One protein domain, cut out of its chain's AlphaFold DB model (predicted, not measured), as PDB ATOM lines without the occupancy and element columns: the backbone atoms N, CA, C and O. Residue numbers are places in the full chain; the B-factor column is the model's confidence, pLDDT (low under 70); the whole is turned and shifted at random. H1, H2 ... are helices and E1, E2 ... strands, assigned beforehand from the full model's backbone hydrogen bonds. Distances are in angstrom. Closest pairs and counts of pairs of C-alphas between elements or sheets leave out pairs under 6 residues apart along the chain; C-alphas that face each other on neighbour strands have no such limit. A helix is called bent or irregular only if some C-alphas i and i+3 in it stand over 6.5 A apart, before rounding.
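Overview. This is residues 43 to 120 and 136 to 186 of the 211 residues of an uncharacterized protein of Streptomyces silvensis (UniProt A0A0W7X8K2). Three helices gather around H3, which lies in the middle: H4 crosses it on one side, H5 crosses it nearly at right angles on another, and H2 comes just before it in the chain and reaches both H3 and H4. H1 lies off at one end of the long axis, touching none of the other helices, and the far end of H4 with the residues after it reaches toward the other end. The printed part has 129 residues with five named helices and one short strand, in the order H1, H2, H3, H4, H5, E1, and its class is mostly helix. It is compact, with a radius of gyration of the C-alphas of 15.0 A, yet elongated in outline, spanning 49 by 31 by 25 A.

Arrangement. Residues 43 to 44, too short a stretch to bear a name, pair in parallel with residues 182 to 183 of E1, the strand of residues 181 to 183. E1 pairs with no named strand. H1, residues 52 to 62, touches no helix and is apart from E1. H2, residues 81 to 93, is apart from both H1 and E1. H3, residues 97 to 109, is the hub, touching three other helices. H2 and H3 form a helical hairpin at a shallow tilt of 25 degrees, opposite ways, but they only just touch, with 3 pairs of C-alphas within 8 A. Here H2 touches H3 with residues 90 to 91 alone, and H3 touches H2 with residues 100 to 104 alone; the closest C-alphas, those of Leu 90 and Ala 100, are 6.0 A apart. H4, residues 138 to 155, touches H3 at a steep tilt of 45 degrees, opposite ways, with 18 pairs of C-alphas within 8 A; the closest, those of Val 98 and Ala 147, are 4.7 A apart. H4 touches H2 with its residues 139 to 143 alone, at a shallow tilt of 25 degrees, the same way, and the closest C-alphas are those of Ala 87 and Trp 139, 6.2 A apart. H5, residues 166 to 178, touches residues 99 to 103 of H3 and stands about perpendicular to H3, at 75 degrees; the closest C-alphas, those of His 99 and Val 172, are 5.2 A apart. H5 and H2 are close but not clearly touching, with the C-alphas of Arg 93 and Ala 178 the closest at 6.9 A. H4 and H5 are apart. In H1, H2, H3 and H5 every O i to N i+4 pair is within hydrogen-bond range; in H4, 12 of 14 are.

Along the chain. H1 begins at C-alpha 52, at (398.625, 428.138, 276.342), and measures 15.3 A from first to last C-alpha. H2 and H3 are each 18.0 A long, and H3 begins at C-alpha 97, at (381.591, 437.559, 302.554). H4, the longest helix with 18 residues, measures 25.4 A; it is irregular, but only just, with C-alphas 139 and 142 6.6 A apart. H5 is 18.6 A long. E1 is 6.8 A long and ends at C-alpha 183, at (390.247, 439.709, 282.971).

Size, cuts and confidence. The two C-alphas farthest apart are those of Ala 53 and Met 156, 49.7 A. The link from H1 to H2, residues 63 to 80, is long; those from H2 to H3 and from H5 to E1 are tight, and that from H4 to H5 is short. The link from H3 to H4 runs across the cut: residues 121 to 135 are not printed, and C-alphas 120 and 136 are 11.8 A apart. The mean pLDDT of the printed part is 81.8, and 17 residues are under 70: residues 45 to 49, 118 to 120, 155 to 160 and 184 to 186.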
ATOM      1  N   TRP A  43     394.177 434.133 285.402       84.00
ATOM      2  CA  TRP A  43     393.352 434.662 284.333       84.00
ATOM      3  C   TRP A  43     391.924 434.154 284.452       84.00
ATOM      4  O   TRP A  43     391.684 432.953 284.358       84.00
ATOM      5  N   LEU A  44     390.973 435.073 284.610       78.25
ATOM      6  CA  LEU A  44     389.546 434.783 284.502       78.25
ATOM      7  C   LEU A  44     389.195 434.436 283.042       78.25
ATOM      8  O   LEU A  44     389.217 435.332 282.189       78.25
ATOM      9  N   PRO A  45     388.850 433.172 282.721       63.59
ATOM     10  CA  PRO A  45     388.508 432.793 281.358       63.59
ATOM     11  C   PRO A  45     387.132 433.354 280.979       63.59
ATOM     12  O   PRO A  45     386.129 433.101 281.651       63.59
ATOM     13  N   LEU A  46     387.040 434.063 279.852       62.34
ATOM     14  CA  LEU A  46     385.757 434.481 279.278       62.34
ATOM     15  C   LEU A  46     385.126 433.333 278.488       62.34
ATOM     16  O   LEU A  46     385.465 433.185 277.322       62.34
ATOM     17  N   ARG A  47     384.201 432.552 279.074       60.22
ATOM     18  CA  ARG A  47     383.353 431.485 278.450       60.22
ATOM     19  C   ARG A  47     384.032 430.432 277.544       60.22
ATOM     20  O   ARG A  47     383.399 429.446 277.180       60.22
ATOM     21  N   ARG A  48     385.288 430.620 277.172       66.50
ATOM     22  CA  ARG A  48     386.117 429.846 276.261       66.50
ATOM     23  C   ARG A  48     387.302 429.339 277.065       66.50
ATOM     24  O   ARG A  48     387.711 429.956 278.046       66.50
ATOM     25  N   LYS A  49     387.834 428.196 276.648       67.56
ATOM     26  CA  LYS A  49     389.043 427.635 277.242       67.56
ATOM     27  C   LYS A  49     390.222 428.544 276.886       67.56
ATOM     28  O   LYS A  49     390.429 428.810 275.706       67.56
ATOM     29  N   THR A  50     390.959 429.001 277.892       75.56
ATOM     30  CA  THR A  50     392.206 429.752 277.708       75.56
ATOM     31  C   THR A  50     393.244 428.824 277.082       75.56
ATOM     32  O   THR A  50     393.451 427.708 277.571       75.56
ATOM     33  N   SER A  51     393.854 429.236 275.973       81.31
ATOM     34  CA  SER A  51     394.940 428.483 275.349       81.31
ATOM     35  C   SER A  51     396.269 428.768 276.049       81.31
ATOM     36  O   SER A  51     396.418 429.757 276.766       81.31
ATOM     37  N   ARG A  52     397.267 427.905 275.831       83.44
ATOM     38  CA  ARG A  52     398.625 428.138 276.342       83.44
ATOM     39  C   ARG A  52     399.238 429.423 275.772       83.44
ATOM     40  O   ARG A  52     399.884 430.152 276.513       83.44
ATOM     41  N   ALA A  53     398.989 429.707 274.493       85.50
ATOM     42  CA  ALA A  53     399.462 430.923 273.835       85.50
ATOM     43  C   ALA A  53     398.871 432.182 274.482       85.50
ATOM     44  O   ALA A  53     399.610 433.130 274.728       85.50
ATOM     45  N   ASP A  54     397.578 432.148 274.836       83.94
ATOM     46  CA  ASP A  54     396.946 433.248 275.568       83.94
ATOM     47  C   ASP A  54     397.699 433.480 276.881       83.94
ATOM     48  O   ASP A  54     398.205 434.573 277.100       83.94
ATOM     49  N   LEU A  55     397.859 432.441 277.715       84.31
ATOM     50  CA  LEU A  55     398.538 432.536 279.018       84.31
ATOM     51  C   LEU A  55     399.964 433.095 278.906       84.31
ATOM     52  O   LEU A  55     400.359 433.931 279.719       84.31
ATOM     53  N   GLU A  56     400.723 432.668 277.896       87.31
ATOM     54  CA  GLU A  56     402.064 433.190 277.616       87.31
ATOM     55  C   GLU A  56     402.030 434.677 277.228       87.31
ATOM     56  O   GLU A  56     402.898 435.445 277.652       87.31
ATOM     57  N   GLU A  57     401.016 435.115 276.478       86.81
ATOM     58  CA  GLU A  57     400.816 436.521 276.130       86.81
ATOM     59  C   GLU A  57     400.486 437.386 277.358       86.81
ATOM     60  O   GLU A  57     401.120 438.433 277.534       86.81
ATOM     61  N   ALA A  58     399.581 436.971 278.261       84.31
ATOM     62  CA  ALA A  58     399.416 437.749 279.503       84.31
ATOM     63  C   ALA A  58     400.634 437.687 280.388       84.31
ATOM     64  O   ALA A  58     400.915 438.688 281.033       84.31
ATOM     65  N   SER A  59     401.332 436.555 280.455       86.88
ATOM     66  CA  SER A  59     402.536 436.463 281.273       86.88
ATOM     67  C   SER A  59     403.537 437.549 280.871       86.88
ATOM     68  O   SER A  59     404.007 438.311 281.717       86.88
ATOM     69  N   LYS A  60     403.739 437.732 279.558       87.56
ATOM     70  CA  LYS A  60     404.544 438.829 278.997       87.56
ATOM     71  C   LYS A  60     403.957 440.208 279.306       87.56
ATOM     72  O   LYS A  60     404.683 441.092 279.746       87.56
ATOM     73  N   ARG A  61     402.650 440.406 279.100       85.56
ATOM     74  CA  ARG A  61     401.975 441.703 279.312       85.56
ATOM     75  C   ARG A  61     401.964 442.147 280.779       85.56
ATOM     76  O   ARG A  61     402.076 443.336 281.055       85.56
ATOM     77  N   LEU A  62     401.760 441.212 281.700       83.19
ATOM     78  CA  LEU A  62     401.682 441.450 283.142       83.19
ATOM     79  C   LEU A  62     403.056 441.362 283.815       83.19
ATOM     80  O   LEU A  62     403.163 441.707 284.989       83.19
ATOM     81  N   ASN A  63     404.083 440.908 283.086       87.19
ATOM     82  CA  ASN A  63     405.421 440.619 283.596       87.19
ATOM     83  C   ASN A  63     405.387 439.724 284.851       87.19
ATOM     84  O   ASN A  63     406.073 439.984 285.841       87.19
ATOM     85  N   ARG A  64     404.509 438.712 284.839       84.88
ATOM     86  CA  ARG A  64     404.227 437.820 285.973       84.88
ATOM     87  C   ARG A  64     403.787 436.448 285.490       84.88
ATOM     88  O   ARG A  64     403.103 436.342 284.480       84.88
ATOM     89  N   THR A  65     404.082 435.412 286.269       88.12
ATOM     90  CA  THR A  65     403.566 434.061 286.018       88.12
ATOM     91  C   THR A  65     402.040 434.063 286.060       88.12
ATOM     92  O   THR A  65     401.455 434.479 287.059       88.12
ATOM     93  N   VAL A  66     401.391 433.580 285.000       88.81
ATOM     94  CA  VAL A  66     399.929 433.449 284.934       88.81
ATOM     95  C   VAL A  66     399.549 431.978 285.003       88.81
ATOM     96  O   VAL A  66     399.921 431.192 284.132       88.81
ATOM     97  N   LEU A  67     398.798 431.612 286.038       88.06
ATOM     98  CA  LEU A  67     398.301 430.260 286.239       88.06
ATOM     99  C   LEU A  67     396.968 430.061 285.507       88.06
ATOM    100  O   LEU A  67     396.114 430.959 285.504       88.06
ATOM    101  N   PRO A  68     396.769 428.887 284.885       84.25
ATOM    102  CA  PRO A  68     395.510 428.548 284.248       84.25
ATOM    103  C   PRO A  68     394.411 428.346 285.290       84.25
ATOM    104  O   PRO A  68     394.659 427.842 286.384       84.25
ATOM    105  N   LEU A  69     393.178 428.667 284.903       84.44
ATOM    106  CA  LEU A  69     391.978 428.249 285.618       84.44
ATOM    107  C   LEU A  69     391.133 427.323 284.738       84.44
ATOM    108  O   LEU A  69     391.110 427.500 283.510       84.44
ATOM    109  N   PRO A  70     390.404 426.363 285.339       83.12
ATOM    110  CA  PRO A  70     389.385 425.605 284.632       83.12
ATOM    111  C   PRO A  70     388.390 426.529 283.927       83.12
ATOM    112  O   PRO A  70     388.074 427.625 284.394       83.12
ATOM    113  N   ALA A  71     387.869 426.076 282.786       81.25
ATOM    114  CA  ALA A  71     386.831 426.828 282.093       81.25
ATOM    115  C   ALA A  71     385.592 426.978 283.002       81.25
ATOM    116  O   ALA A  71     385.255 426.034 283.726       81.25
ATOM    117  N   PRO A  72     384.873 428.112 282.933       81.88
ATOM    118  CA  PRO A  72     383.665 428.310 283.721       81.88
ATOM    119  C   PRO A  72     382.670 427.152 283.562       81.88
ATOM    120  O   PRO A  72     382.436 426.663 282.454       81.88
ATOM    121  N   GLY A  73     382.110 426.688 284.679       78.00
ATOM    122  CA  GLY A  73     381.212 425.532 284.752       78.00
ATOM    123  C   GLY A  73     381.888 424.166 284.588       78.00
ATOM    124  O   GLY A  73     381.192 423.156 284.553       78.00
ATOM    125  N   ARG A  74     383.223 424.108 284.472       81.81
ATOM    126  CA  ARG A  74     383.999 422.865 284.316       81.81
ATOM    127  C   ARG A  74     385.028 422.659 285.426       81.81
ATOM    128  O   ARG A  74     386.071 422.054 285.192       81.81
ATOM    129  N   PHE A  75     384.749 423.185 286.612       82.62
ATOM    130  CA  PHE A  75     385.591 422.933 287.773       82.62
ATOM    131  C   PHE A  75     385.452 421.461 288.189       82.62
ATOM    132  O   PHE A  75     384.321 420.990 288.336       82.62
ATOM    133  N   PRO A  76     386.568 420.728 288.337       80.12
ATOM    134  CA  PRO A  76     386.530 419.362 288.841       80.12
ATOM    135  C   PRO A  76     386.025 419.334 290.298       80.12
ATOM    136  O   PRO A  76     386.133 420.341 291.004       80.12
ATOM    137  N   PRO A  77     385.457 418.201 290.756       77.44
ATOM    138  CA  PRO A  77     385.010 418.055 292.141       77.44
ATOM    139  C   PRO A  77     386.177 418.174 293.128       77.44
ATOM    140  O   PRO A  77     386.028 418.789 294.182       77.44
ATOM    141  N   GLU A  78     387.335 417.635 292.754       80.25
ATOM    142  CA  GLU A  78     388.592 417.795 293.473       80.25
ATOM    143  C   GLU A  78     389.403 418.919 292.806       80.25
ATOM    144  O   GLU A  78     389.729 418.807 291.619       80.25
ATOM    145  N   PRO A  79     389.651 420.043 293.500       83.31
ATOM    146  CA  PRO A  79     390.353 421.186 292.927       83.31
ATOM    147  C   PRO A  79     391.840 420.876 292.712       83.31
ATOM    148  O   PRO A  79     392.486 420.277 293.567       83.31
ATOM    149  N   ASP A  80     392.393 421.344 291.593       85.00
ATOM    150  CA  ASP A  80     393.839 421.321 291.362       85.00
ATOM    151  C   ASP A  80     394.574 422.317 292.280       85.00
ATOM    152  O   ASP A  80     393.966 423.194 292.906       85.00
ATOM    153  N   GLU A  81     395.905 422.206 292.353       86.94
ATOM    154  CA  GLU A  81     396.742 423.061 293.210       86.94
ATOM    155  C   GLU A  81     396.525 424.557 292.937       86.94
ATOM    156  O   GLU A  81     396.451 425.365 293.862       86.94
ATOM    157  N   HIS A  82     396.356 424.936 291.667       87.06
ATOM    158  CA  HIS A  82     396.104 426.321 291.273       87.06
ATOM    159  C   HIS A  82     394.744 426.825 291.776       87.06
ATOM    160  O   HIS A  82     394.653 427.944 292.287       87.06
ATOM    161  N   THR A  83     393.689 426.011 291.670       87.00
ATOM    162  CA  THR A  83     392.355 426.345 292.189       87.00
ATOM    163  C   THR A  83     392.360 426.414 293.712       87.00
ATOM    164  O   THR A  83     391.749 427.324 294.270       87.00
ATOM    165  N   LEU A  84     393.073 425.513 294.395       86.75
ATOM    166  CA  LEU A  84     393.249 425.564 295.851       86.75
ATOM    167  C   LEU A  84     393.973 426.838 296.287       86.75
ATOM    168  O   LEU A  84     393.534 427.509 297.222       86.75
ATOM    169  N   PHE A  85     395.042 427.209 295.585       85.94
ATOM    170  CA  PHE A  85     395.787 428.428 295.870       85.94
ATOM    171  C   PHE A  85     394.927 429.686 295.660       85.94
ATOM    172  O   PHE A  85     394.934 430.597 296.494       85.94
ATOM    173  N   LEU A  86     394.119 429.721 294.595       88.06
ATOM    174  CA  LEU A  86     393.142 430.789 294.382       88.06
ATOM    175  C   LEU A  86     392.086 430.821 295.491       88.06
ATOM    176  O   LEU A  86     391.804 431.889 296.031       88.06
ATOM    177  N   ALA A  87     391.518 429.668 295.846       88.38
ATOM    178  CA  ALA A  87     390.530 429.564 296.910       88.38
ATOM    179  C   ALA A  87     391.092 430.113 298.226       88.38
ATOM    180  O   ALA A  87     390.463 430.973 298.840       88.38
ATOM    181  N   HIS A  88     392.312 429.720 298.603       85.00
ATOM    182  CA  HIS A  88     392.976 430.243 299.794       85.00
ATOM    183  C   HIS A  88     393.055 431.777 299.779       85.00
ATOM    184  O   HIS A  88     392.707 432.424 300.764       85.00
ATOM    185  N   ARG A  89     393.426 432.384 298.644       87.56
ATOM    186  CA  ARG A  89     393.458 433.849 298.509       87.56
ATOM    187  C   ARG A  89     392.088 434.495 298.659       87.56
ATOM    188  O   ARG A  89     392.003 435.536 299.302       87.56
ATOM    189  N   LEU A  90     391.045 433.921 298.061       88.81
ATOM    190  CA  LEU A  90     389.684 434.454 298.175       88.81
ATOM    191  C   LEU A  90     389.228 434.475 299.634       88.81
ATOM    192  O   LEU A  90     388.691 435.478 300.090       88.81
ATOM    193  N   HIS A  91     389.487 433.386 300.360       84.12
ATOM    194  CA  HIS A  91     389.134 433.255 301.774       84.12
ATOM    195  C   HIS A  91     389.971 434.160 302.685       84.12
ATOM    196  O   HIS A  91     389.446 434.673 303.664       84.12
ATOM    197  N   ALA A  92     391.248 434.385 302.370       84.06
ATOM    198  CA  ALA A  92     392.152 435.120 303.254       84.06
ATOM    199  C   ALA A  92     392.252 436.631 302.968       84.06
ATOM    200  O   ALA A  92     392.596 437.388 303.873       84.06
ATOM    201  N   ARG A  93     391.996 437.090 301.732       86.44
ATOM    202  CA  ARG A  93     392.181 438.505 301.331       86.44
ATOM    203  C   ARG A  93     390.889 439.306 301.226       86.44
ATOM    204  O   ARG A  93     390.951 440.532 301.158       86.44
ATOM    205  N   ILE A  94     389.732 438.651 301.183       88.12
ATOM    206  CA  ILE A  94     388.449 439.330 300.989       88.12
ATOM    207  C   ILE A  94     387.667 439.281 302.291       88.12
ATOM    208  O   ILE A  94     387.044 438.280 302.625       88.12
ATOM    209  N   ALA A  95     387.683 440.398 303.016       86.12
ATOM    210  CA  ALA A  95     387.035 440.490 304.319       86.12
ATOM    211  C   ALA A  95     385.502 440.384 304.243       86.12
ATOM    212  O   ALA A  95     384.864 439.897 305.174       86.12
ATOM    213  N   HIS A  96     384.893 440.859 303.152       88.56
ATOM    214  CA  HIS A  96     383.441 440.925 303.039       88.56
ATOM    215  C   HIS A  96     382.875 439.661 302.363       88.56
ATOM    216  O   HIS A  96     383.158 439.420 301.182       88.56
ATOM    217  N   PRO A  97     382.026 438.868 303.048       88.88
ATOM    218  CA  PRO A  97     381.591 437.559 302.554       88.88
ATOM    219  C   PRO A  97     380.808 437.659 301.239       88.88
ATOM    220  O   PRO A  97     380.947 436.805 300.367       88.88
ATOM    221  N   VAL A  98     380.044 438.739 301.048       89.75
ATOM    222  CA  VAL A  98     379.310 439.001 299.798       89.75
ATOM    223  C   VAL A  98     380.260 439.200 298.620       89.75
ATOM    224  O   VAL A  98     380.004 438.678 297.538       89.75
ATOM    225  N   HIS A  99     381.366 439.924 298.815       92.19
ATOM    226  CA  HIS A  99     382.317 440.198 297.734       92.19
ATOM    227  C   HIS A  99     383.119 438.944 297.396       92.19
ATOM    228  O   HIS A  99     383.322 438.646 296.219       92.19
ATOM    229  N   ALA A 100     383.485 438.155 298.411       91.94
ATOM    230  CA  ALA A 100     384.162 436.876 298.224       91.94
ATOM    231  C   ALA A 100     383.277 435.879 297.455       91.94
ATOM    232  O   ALA A 100     383.721 435.267 296.482       91.94
ATOM    233  N   ALA A 101     381.998 435.770 297.828       91.31
ATOM    234  CA  ALA A 101     381.021 434.938 297.131       91.31
ATOM    235  C   ALA A 101     380.746 435.417 295.699       91.31
ATOM    236  O   ALA A 101     380.695 434.605 294.773       91.31
ATOM    237  N   ALA A 102     380.602 436.729 295.490       91.62
ATOM    238  CA  ALA A 102     380.407 437.307 294.164       91.62
ATOM    239  C   ALA A 102     381.596 437.010 293.240       91.62
ATOM    240  O   ALA A 102     381.410 436.616 292.086       91.62
ATOM    241  N   LEU A 103     382.822 437.133 293.753       91.69
ATOM    242  CA  LEU A 103     384.022 436.814 292.994       91.69
ATOM    243  C   LEU A 103     384.149 435.308 292.722       91.69
ATOM    244  O   LEU A 103     384.482 434.921 291.603       91.69
ATOM    245  N   ALA A 104     383.799 434.451 293.686       91.12
ATOM    246  CA  ALA A 104     383.738 433.004 293.477       91.12
ATOM    247  C   ALA A 104     382.737 432.630 292.370       91.12
ATOM    248  O   ALA A 104     383.083 431.887 291.453       91.12
ATOM    249  N   LEU A 105     381.529 433.204 292.371       89.25
ATOM    250  CA  LEU A 105     380.561 433.003 291.284       89.25
ATOM    251  C   LEU A 105     381.080 433.513 289.952       89.25
ATOM    252  O   LEU A 105     380.854 432.880 288.922       89.25
ATOM    253  N   ARG A 106     381.792 434.639 289.957       88.25
ATOM    254  CA  ARG A 106     382.412 435.172 288.752       88.25
ATOM    255  C   ARG A 106     383.438 434.211 288.167       88.25
ATOM    256  O   ARG A 106     383.448 434.023 286.955       88.25
ATOM    257  N   ILE A 107     384.242 433.565 289.008       88.88
ATOM    258  CA  ILE A 107     385.195 432.526 288.599       88.88
ATOM    259  C   ILE A 107     384.455 431.301 288.050       88.88
ATOM    260  O   ILE A 107     384.769 430.817 286.964       88.88
ATOM    261  N   LEU A 108     383.422 430.837 288.758       86.69
ATOM    262  CA  LEU A 108     382.656 429.651 288.372       86.69
ATOM    263  C   LEU A 108     381.858 429.846 287.077       86.69
ATOM    264  O   LEU A 108     381.728 428.906 286.298       86.69
ATOM    265  N   THR A 109     381.316 431.040 286.835       82.75
ATOM    266  CA  THR A 109     380.398 431.321 285.711       82.75
ATOM    267  C   THR A 109     381.038 432.118 284.573       82.75
ATOM    268  O   THR A 109     380.490 432.180 283.468       82.75
ATOM    269  N   GLY A 110     382.204 432.723 284.816       80.44
ATOM    270  CA  GLY A 110     382.880 433.629 283.889       80.44
ATOM    271  C   GLY A 110     382.136 434.950 283.672       80.44
ATOM    272  O   GLY A 110     382.413 435.647 282.697       80.44
ATOM    273  N   ARG A 111     381.150 435.283 284.519       80.81
ATOM    274  CA  ARG A 111     380.303 436.478 284.396       80.81
ATOM    275  C   ARG A 111     380.244 437.243 285.715       80.81
ATOM    276  O   ARG A 111     380.158 436.606 286.760       80.81
ATOM    277  N   PRO A 112     380.263 438.587 285.693       81.75
ATOM    278  CA  PRO A 112     380.004 439.357 286.900       81.75
ATOM    279  C   PRO A 112     378.558 439.089 287.363       81.75
ATOM    280  O   PRO A 112     377.632 439.286 286.571       81.75
ATOM    281  N   PRO A 113     378.339 438.602 288.596       82.12
ATOM    282  CA  PRO A 113     376.991 438.422 289.111       82.12
ATOM    283  C   PRO A 113     376.373 439.788 289.427       82.12
ATOM    284  O   PRO A 113     377.042 440.671 289.952       82.12
ATOM    285  N   SER A 114     375.085 439.961 289.137       81.75
ATOM    286  CA  SER A 114     374.290 441.091 289.643       81.75
ATOM    287  C   SER A 114     373.580 440.751 290.958       81.75
ATOM    288  O   SER A 114     373.141 441.641 291.689       81.75
ATOM    289  N   GLN A 115     373.445 439.458 291.258       83.38
ATOM    290  CA  GLN A 115     372.741 438.920 292.417       83.38
ATOM    291  C   GLN A 115     373.424 437.634 292.880       83.38
ATOM    292  O   GLN A 115     373.919 436.864 292.051       83.38
ATOM    293  N   LEU A 116     373.430 437.392 294.190       81.19
ATOM    294  CA  LEU A 116     373.849 436.102 294.732       81.19
ATOM    295  C   LEU A 116     372.656 435.132 294.753       81.19
ATOM    296  O   LEU A 116     371.551 435.528 295.139       81.19
ATOM    297  N   PRO A 117     372.856 433.867 294.341       73.12
ATOM    298  CA  PRO A 117     371.818 432.856 294.411       73.12
ATOM    299  C   PRO A 117     371.412 432.613 295.868       73.12
ATOM    300  O   PRO A 117     372.236 432.649 296.781       73.12
ATOM    301  N   GLY A 118     370.120 432.356 296.077       64.19
ATOM    302  CA  GLY A 118     369.617 431.873 297.359       64.19
ATOM    303  C   GLY A 118     370.129 430.461 297.684       64.19
ATOM    304  O   GLY A 118     370.641 429.773 296.801       64.19
ATOM    305  N   PRO A 119     369.934 429.985 298.924       56.09
ATOM    306  CA  PRO A 119     370.481 428.712 299.412       56.09
ATOM    307  C   PRO A 119     369.954 427.495 298.634       56.09
ATOM    308  O   PRO A 119     370.607 426.459 298.575       56.09
ATOM    309  N   THR A 120     368.788 427.633 298.002       51.94
ATOM    310  CA  THR A 120     368.126 426.611 297.180       51.94
ATOM    311  C   THR A 120     368.252 426.866 295.678       51.94
ATOM    312  O   THR A 120     367.867 426.016 294.877       51.94
ATOM    313  N   ILE A 136     378.182 423.094 292.891       79.69
ATOM    314  CA  ILE A 136     379.082 424.097 293.460       79.69
ATOM    315  C   ILE A 136     380.293 423.354 294.049       79.69
ATOM    316  O   ILE A 136     380.096 422.483 294.900       79.69
ATOM    317  N   PRO A 137     381.533 423.670 293.628       83.25
ATOM    318  CA  PRO A 137     382.722 423.040 294.191       83.25
ATOM    319  C   PRO A 137     382.870 423.334 295.685       83.25
ATOM    320  O   PRO A 137     382.546 424.434 296.143       83.25
ATOM    321  N   ALA A 138     383.429 422.383 296.436       83.69
ATOM    322  CA  ALA A 138     383.561 422.480 297.892       83.69
ATOM    323  C   ALA A 138     384.293 423.756 298.352       83.69
ATOM    324  O   ALA A 138     383.886 424.382 299.330       83.69
ATOM    325  N   TRP A 139     385.313 424.202 297.607       84.88
ATOM    326  CA  TRP A 139     386.073 425.417 297.930       84.88
ATOM    327  C   TRP A 139     385.222 426.700 297.898       84.88
ATOM    328  O   TRP A 139     385.482 427.639 298.654       84.88
ATOM    329  N   ALA A 140     384.197 426.742 297.038       87.19
ATOM    330  CA  ALA A 140     383.307 427.889 296.858       87.19
ATOM    331  C   ALA A 140     382.060 427.810 297.750       87.19
ATOM    332  O   ALA A 140     381.447 428.840 298.043       87.19
ATOM    333  N   ALA A 141     381.688 426.605 298.193       85.56
ATOM    334  CA  ALA A 141     380.500 426.372 299.009       85.56
ATOM    335  C   ALA A 141     380.531 427.191 300.309       85.56
ATOM    336  O   ALA A 141     379.552 427.865 300.627       85.56
ATOM    337  N   GLY A 142     381.675 427.217 301.004       84.31
ATOM    338  CA  GLY A 142     381.839 427.996 302.236       84.31
ATOM    339  C   GLY A 142     381.659 429.506 302.035       84.31
ATOM    340  O   GLY A 142     381.018 430.160 302.853       84.31
ATOM    341  N   LEU A 143     382.144 430.058 300.914       88.19
ATOM    342  CA  LEU A 143     381.985 431.483 300.587       88.19
ATOM    343  C   LEU A 143     380.518 431.837 300.329       88.19
ATOM    344  O   LEU A 143     380.007 432.828 300.849       88.19
ATOM    345  N   LEU A 144     379.824 431.002 299.552       87.25
ATOM    346  CA  LEU A 144     378.405 431.188 299.249       87.25
ATOM    347  C   LEU A 144     377.538 431.058 300.501       87.25
ATOM    348  O   LEU A 144     376.630 431.863 300.708       87.25
ATOM    349  N   GLN A 145     377.854 430.096 301.367       85.38
ATOM    350  CA  GLN A 145     377.181 429.934 302.648       85.38
ATOM    351  C   GLN A 145     377.416 431.142 303.565       85.38
ATOM    352  O   GLN A 145     376.461 431.638 304.159       85.38
ATOM    353  N   ALA A 146     378.642 431.665 303.645       86.06
ATOM    354  CA  ALA A 146     378.948 432.853 304.441       86.06
ATOM    355  C   ALA A 146     378.172 434.087 303.953       86.06
ATOM    356  O   ALA A 146     377.580 434.807 304.759       86.06
ATOM    357  N   ALA A 147     378.102 434.303 302.636       88.25
ATOM    358  CA  ALA A 147     377.308 435.386 302.061       88.25
ATOM    359  C   ALA A 147     375.804 435.209 302.306       88.25
ATOM    360  O   ALA A 147     375.102 436.192 302.531       88.25
ATOM    361  N   HIS A 148     375.307 433.971 302.311       83.69
ATOM    362  CA  HIS A 148     373.923 433.687 302.672       83.69
ATOM    363  C   HIS A 148     373.638 433.984 304.150       83.69
ATOM    364  O   HIS A 148     372.639 434.630 304.457       83.69
ATOM    365  N   CYS A 149     374.521 433.571 305.064       83.94
ATOM    366  CA  CYS A 149     374.410 433.914 306.482       83.94
ATOM    367  C   CYS A 149     374.411 435.434 306.686       83.94
ATOM    368  O   CYS A 149     373.566 435.951 307.412       83.94
ATOM    369  N   PHE A 150     375.295 436.154 305.987       85.50
ATOM    370  CA  PHE A 150     375.304 437.617 305.980       85.50
ATOM    371  C   PHE A 150     373.982 438.193 305.459       85.50
ATOM    372  O   PHE A 150     373.374 439.035 306.111       85.50
ATOM    373  N   GLY A 151     373.491 437.688 304.326       81.19
ATOM    374  CA  GLY A 151     372.213 438.103 303.758       81.19
ATOM    375  C   GLY A 151     371.031 437.834 304.684       81.19
ATOM    376  O   GLY A 151     370.120 438.642 304.727       81.19
ATOM    377  N   ASN A 152     371.038 436.757 305.472       81.19
ATOM    378  CA  ASN A 152     369.996 436.498 306.470       81.19
ATOM    379  C   ASN A 152     370.024 437.487 307.638       81.19
ATOM    380  O   ASN A 152     368.966 437.873 308.128       81.19
ATOM    381  N   LEU A 153     371.213 437.919 308.063       80.56
ATOM    382  CA  LEU A 153     371.340 438.994 309.048       80.56
ATOM    383  C   LEU A 153     370.829 440.322 308.476       80.56
ATOM    384  O   LEU A 153     370.157 441.075 309.176       80.56
ATOM    385  N   ASP A 154     371.097 440.578 307.195       72.56
ATOM    386  CA  ASP A 154     370.632 441.779 306.500       72.56
ATOM    387  C   ASP A 154     369.140 441.713 306.118       72.56
ATOM    388  O   ASP A 154     368.471 442.737 306.059       72.56
ATOM    389  N   ARG A 155     368.560 440.514 305.957       64.94
ATOM    390  CA  ARG A 155     367.131 440.274 305.656       64.94
ATOM    391  C   ARG A 155     366.175 440.734 306.745       64.94
ATOM    392  O   ARG A 155     365.022 441.007 306.438       64.94
ATOM    393  N   MET A 156     366.665 440.956 307.965       59.38
ATOM    394  CA  MET A 156     365.950 441.757 308.971       59.38
ATOM    395  C   MET A 156     365.583 443.169 308.451       59.38
ATOM    396  O   MET A 156     364.801 443.871 309.086       59.38
ATOM    397  N   ARG A 157     366.144 443.598 307.309       57.59
ATOM    398  CA  ARG A 157     365.917 444.885 306.640       57.59
ATOM    399  C   ARG A 157     365.272 444.773 305.252       57.59
ATOM    400  O   ARG A 157     364.825 445.799 304.743       57.59
ATOM    401  N   SER A 158     365.238 443.604 304.597       54.53
ATOM    402  CA  SER A 158     364.695 443.450 303.230       54.53
ATOM    403  C   SER A 158     364.428 441.990 302.831       54.53
ATOM    404  O   SER A 158     365.322 441.150 302.883       54.53
ATOM    405  N   GLU A 159     363.222 441.707 302.335       57.62
ATOM    406  CA  GLU A 159     362.814 440.408 301.776       57.62
ATOM    407  C   GLU A 159     363.310 440.261 300.322       57.62
ATOM    408  O   GLU A 159     362.875 440.991 299.429       57.62
ATOM    409  N   GLY A 160     364.238 439.332 300.050       64.75
ATOM    410  CA  GLY A 160     364.684 439.052 298.678       64.75
ATOM    411  C   GLY A 160     366.042 438.348 298.519       64.75
ATOM    412  O   GLY A 160     366.723 438.028 299.502       64.75
ATOM    413  N   PRO A 161     366.444 438.046 297.266       70.31
ATOM    414  CA  PRO A 161     367.810 437.640 296.940       70.31
ATOM    415  C   PRO A 161     368.776 438.814 297.139       70.31
ATOM    416  O   PRO A 161     368.432 439.960 296.845       70.31
ATOM    417  N   LEU A 162     369.996 438.526 297.600       79.12
ATOM    418  CA  LEU A 162     370.997 439.557 297.867       79.12
ATOM    419  C   LEU A 162     371.467 440.186 296.544       79.12
ATOM    420  O   LEU A 162     372.165 439.549 295.748       79.12
ATOM    421  N   ARG A 163     371.042 441.427 296.289       84.62
ATOM    422  CA  ARG A 163     371.412 442.191 295.090       84.62
ATOM    423  C   ARG A 163     372.706 442.951 295.337       84.62
ATOM    424  O   ARG A 163     372.854 443.574 296.380       84.62
ATOM    425  N   LEU A 164     373.608 442.930 294.360       86.00
ATOM    426  CA  LEU A 164     374.853 443.691 294.426       86.00
ATOM    427  C   LEU A 164     374.612 445.095 293.877       86.00
ATOM    428  O   LEU A 164     374.230 445.253 292.711       86.00
ATOM    429  N   SER A 165     374.841 446.108 294.709       88.38
ATOM    430  CA  SER A 165     374.818 447.504 294.277       88.38
ATOM    431  C   SER A 165     375.972 447.803 293.307       88.38
ATOM    432  O   SER A 165     376.899 447.007 293.147       88.38
ATOM    433  N   SER A 166     375.950 448.966 292.652       87.81
ATOM    434  CA  SER A 166     377.094 449.423 291.846       87.81
ATOM    435  C   SER A 166     378.369 449.566 292.683       87.81
ATOM    436  O   SER A 166     379.458 449.260 292.201       87.81
ATOM    437  N   PHE A 167     378.228 449.967 293.948       87.75
ATOM    438  CA  PHE A 167     379.332 450.042 294.898       87.75
ATOM    439  C   PHE A 167     379.906 448.650 295.204       87.75
ATOM    440  O   PHE A 167     381.117 448.456 295.127       87.75
ATOM    441  N   ASP A 168     379.051 447.649 295.438       89.12
ATOM    442  CA  ASP A 168     379.505 446.264 295.629       89.12
ATOM    443  C   ASP A 168     380.237 445.727 294.401       89.12
ATOM    444  O   ASP A 168     381.243 445.037 294.529       89.12
ATOM    445  N   GLN A 169     379.760 446.052 293.199       88.50
ATOM    446  CA  GLN A 169     380.412 445.632 291.959       88.50
ATOM    447  C   GLN A 169     381.819 446.224 291.823       88.50
ATOM    448  O   GLN A 169     382.732 445.525 291.376       88.50
ATOM    449  N   GLN A 170     382.011 447.477 292.242       88.94
ATOM    450  CA  GLN A 170     383.332 448.097 292.286       88.94
ATOM    451  C   GLN A 170     384.243 447.396 293.302       88.94
ATOM    452  O   GLN A 170     385.359 447.015 292.953       88.94
ATOM    453  N   LEU A 171     383.755 447.140 294.519       89.94
ATOM    454  CA  LEU A 171     384.535 446.440 295.544       89.94
ATOM    455  C   LEU A 171     384.875 444.998 295.146       89.94
ATOM    456  O   LEU A 171     385.956 444.506 295.456       89.94
ATOM    457  N   VAL A 172     384.005 444.325 294.391       90.44
ATOM    458  CA  VAL A 172     384.302 443.010 293.803       90.44
ATOM    459  C   VAL A 172     385.419 443.100 292.759       90.44
ATOM    460  O   VAL A 172     386.245 442.189 292.674       90.44
ATOM    461  N   ALA A 173     385.481 444.175 291.971       88.31
ATOM    462  CA  ALA A 173     386.583 444.398 291.036       88.31
ATOM    463  C   ALA A 173     387.906 444.672 291.775       88.31
ATOM    464  O   ALA A 173     388.935 444.098 291.421       88.31
ATOM    465  N   GLU A 174     387.875 445.467 292.845       88.25
ATOM    466  CA  GLU A 174     389.039 445.712 293.708       88.25
ATOM    467  C   GLU A 174     389.510 444.425 294.406       88.25
ATOM    468  O   GLU A 174     390.705 444.124 294.423       88.25
ATOM    469  N   ALA A 175     388.576 443.603 294.890       89.75
ATOM    470  CA  ALA A 175     388.860 442.284 295.451       89.75
ATOM    471  C   ALA A 175     389.490 441.338 294.414       89.75
ATOM    472  O   ALA A 175     390.413 440.588 294.734       89.75
ATOM    473  N   ALA A 176     389.054 441.397 293.151       89.88
ATOM    474  CA  ALA A 176     389.692 440.642 292.076       89.88
ATOM    475  C   ALA A 176     391.163 441.056 291.905       89.88
ATOM    476  O   ALA A 176     392.042 440.191 291.845       89.88
ATOM    477  N   CYS A 177     391.455 442.361 291.925       85.94
ATOM    478  CA  CYS A 177     392.828 442.866 291.902       85.94
ATOM    479  C   CYS A 177     393.637 442.409 293.129       85.94
ATOM    480  O   CYS A 177     394.776 441.964 292.974       85.94
ATOM    481  N   ALA A 178     393.046 442.430 294.327       85.56
ATOM    482  CA  ALA A 178     393.661 441.922 295.560       85.56
ATOM    483  C   ALA A 178     394.002 440.421 295.491       85.56
ATOM    484  O   ALA A 178     394.966 439.955 296.100       85.56
ATOM    485  N   CYS A 179     393.248 439.643 294.719       87.12
ATOM    486  CA  CYS A 179     393.514 438.222 294.489       87.12
ATOM    487  C   CYS A 179     394.409 437.951 293.263       87.12
ATOM    488  O   CYS A 179     394.647 436.785 292.937       87.12
ATOM    489  N   ALA A 180     394.934 439.002 292.617       88.06
ATOM    490  CA  ALA A 180     395.693 438.943 291.366       88.06
ATOM    491  C   ALA A 180     394.931 438.230 290.229       88.06
ATOM    492  O   ALA A 180     395.514 437.490 289.434       88.06
ATOM    493  N   LEU A 181     393.609 438.430 290.174       88.62
ATOM    494  CA  LEU A 181     392.742 437.958 289.099       88.62
ATOM    495  C   LEU A 181     392.634 439.031 288.018       88.62
ATOM    496  O   LEU A 181     392.170 440.142 288.270       88.62
ATOM    497  N   HIS A 182     393.022 438.674 286.798       84.12
ATOM    498  CA  HIS A 182     392.970 439.558 285.642       84.12
ATOM    499  C   HIS A 182     391.941 439.062 284.628       84.12
ATOM    500  O   HIS A 182     391.794 437.863 284.386       84.12
ATOM    501  N   GLU A 183     391.217 439.999 284.024       77.25
ATOM    502  CA  GLU A 183     390.247 439.709 282.971       77.25
ATOM    503  C   GLU A 183     390.904 439.720 281.593       77.25
ATOM    504  O   GLU A 183     391.825 440.496 281.329       77.25
ATOM    505  N   ILE A 184     390.393 438.888 280.677       66.31
ATOM    506  CA  ILE A 184     390.682 439.048 279.249       66.31
ATOM    507  C   ILE A 184     390.044 440.377 278.845       66.31
ATOM    508  O   ILE A 184     388.838 440.457 278.613       66.31
ATOM    509  N   GLN A 185     390.845 441.434 278.737       56.38
ATOM    510  CA  GLN A 185     390.443 442.539 277.883       56.38
ATOM    511  C   GLN A 185     390.403 441.964 276.474       56.38
ATOM    512  O   GLN A 185     391.453 441.678 275.899       56.38
ATOM    513  N   ALA A 186     389.196 441.729 275.948       46.19
ATOM    514  CA  ALA A 186     389.040 441.441 274.532       46.19
ATOM    515  C   ALA A 186     389.854 442.501 273.775       46.19
ATOM    516  O   ALA A 186     389.747 443.679 274.145       46.19
TER     517      ALA A 186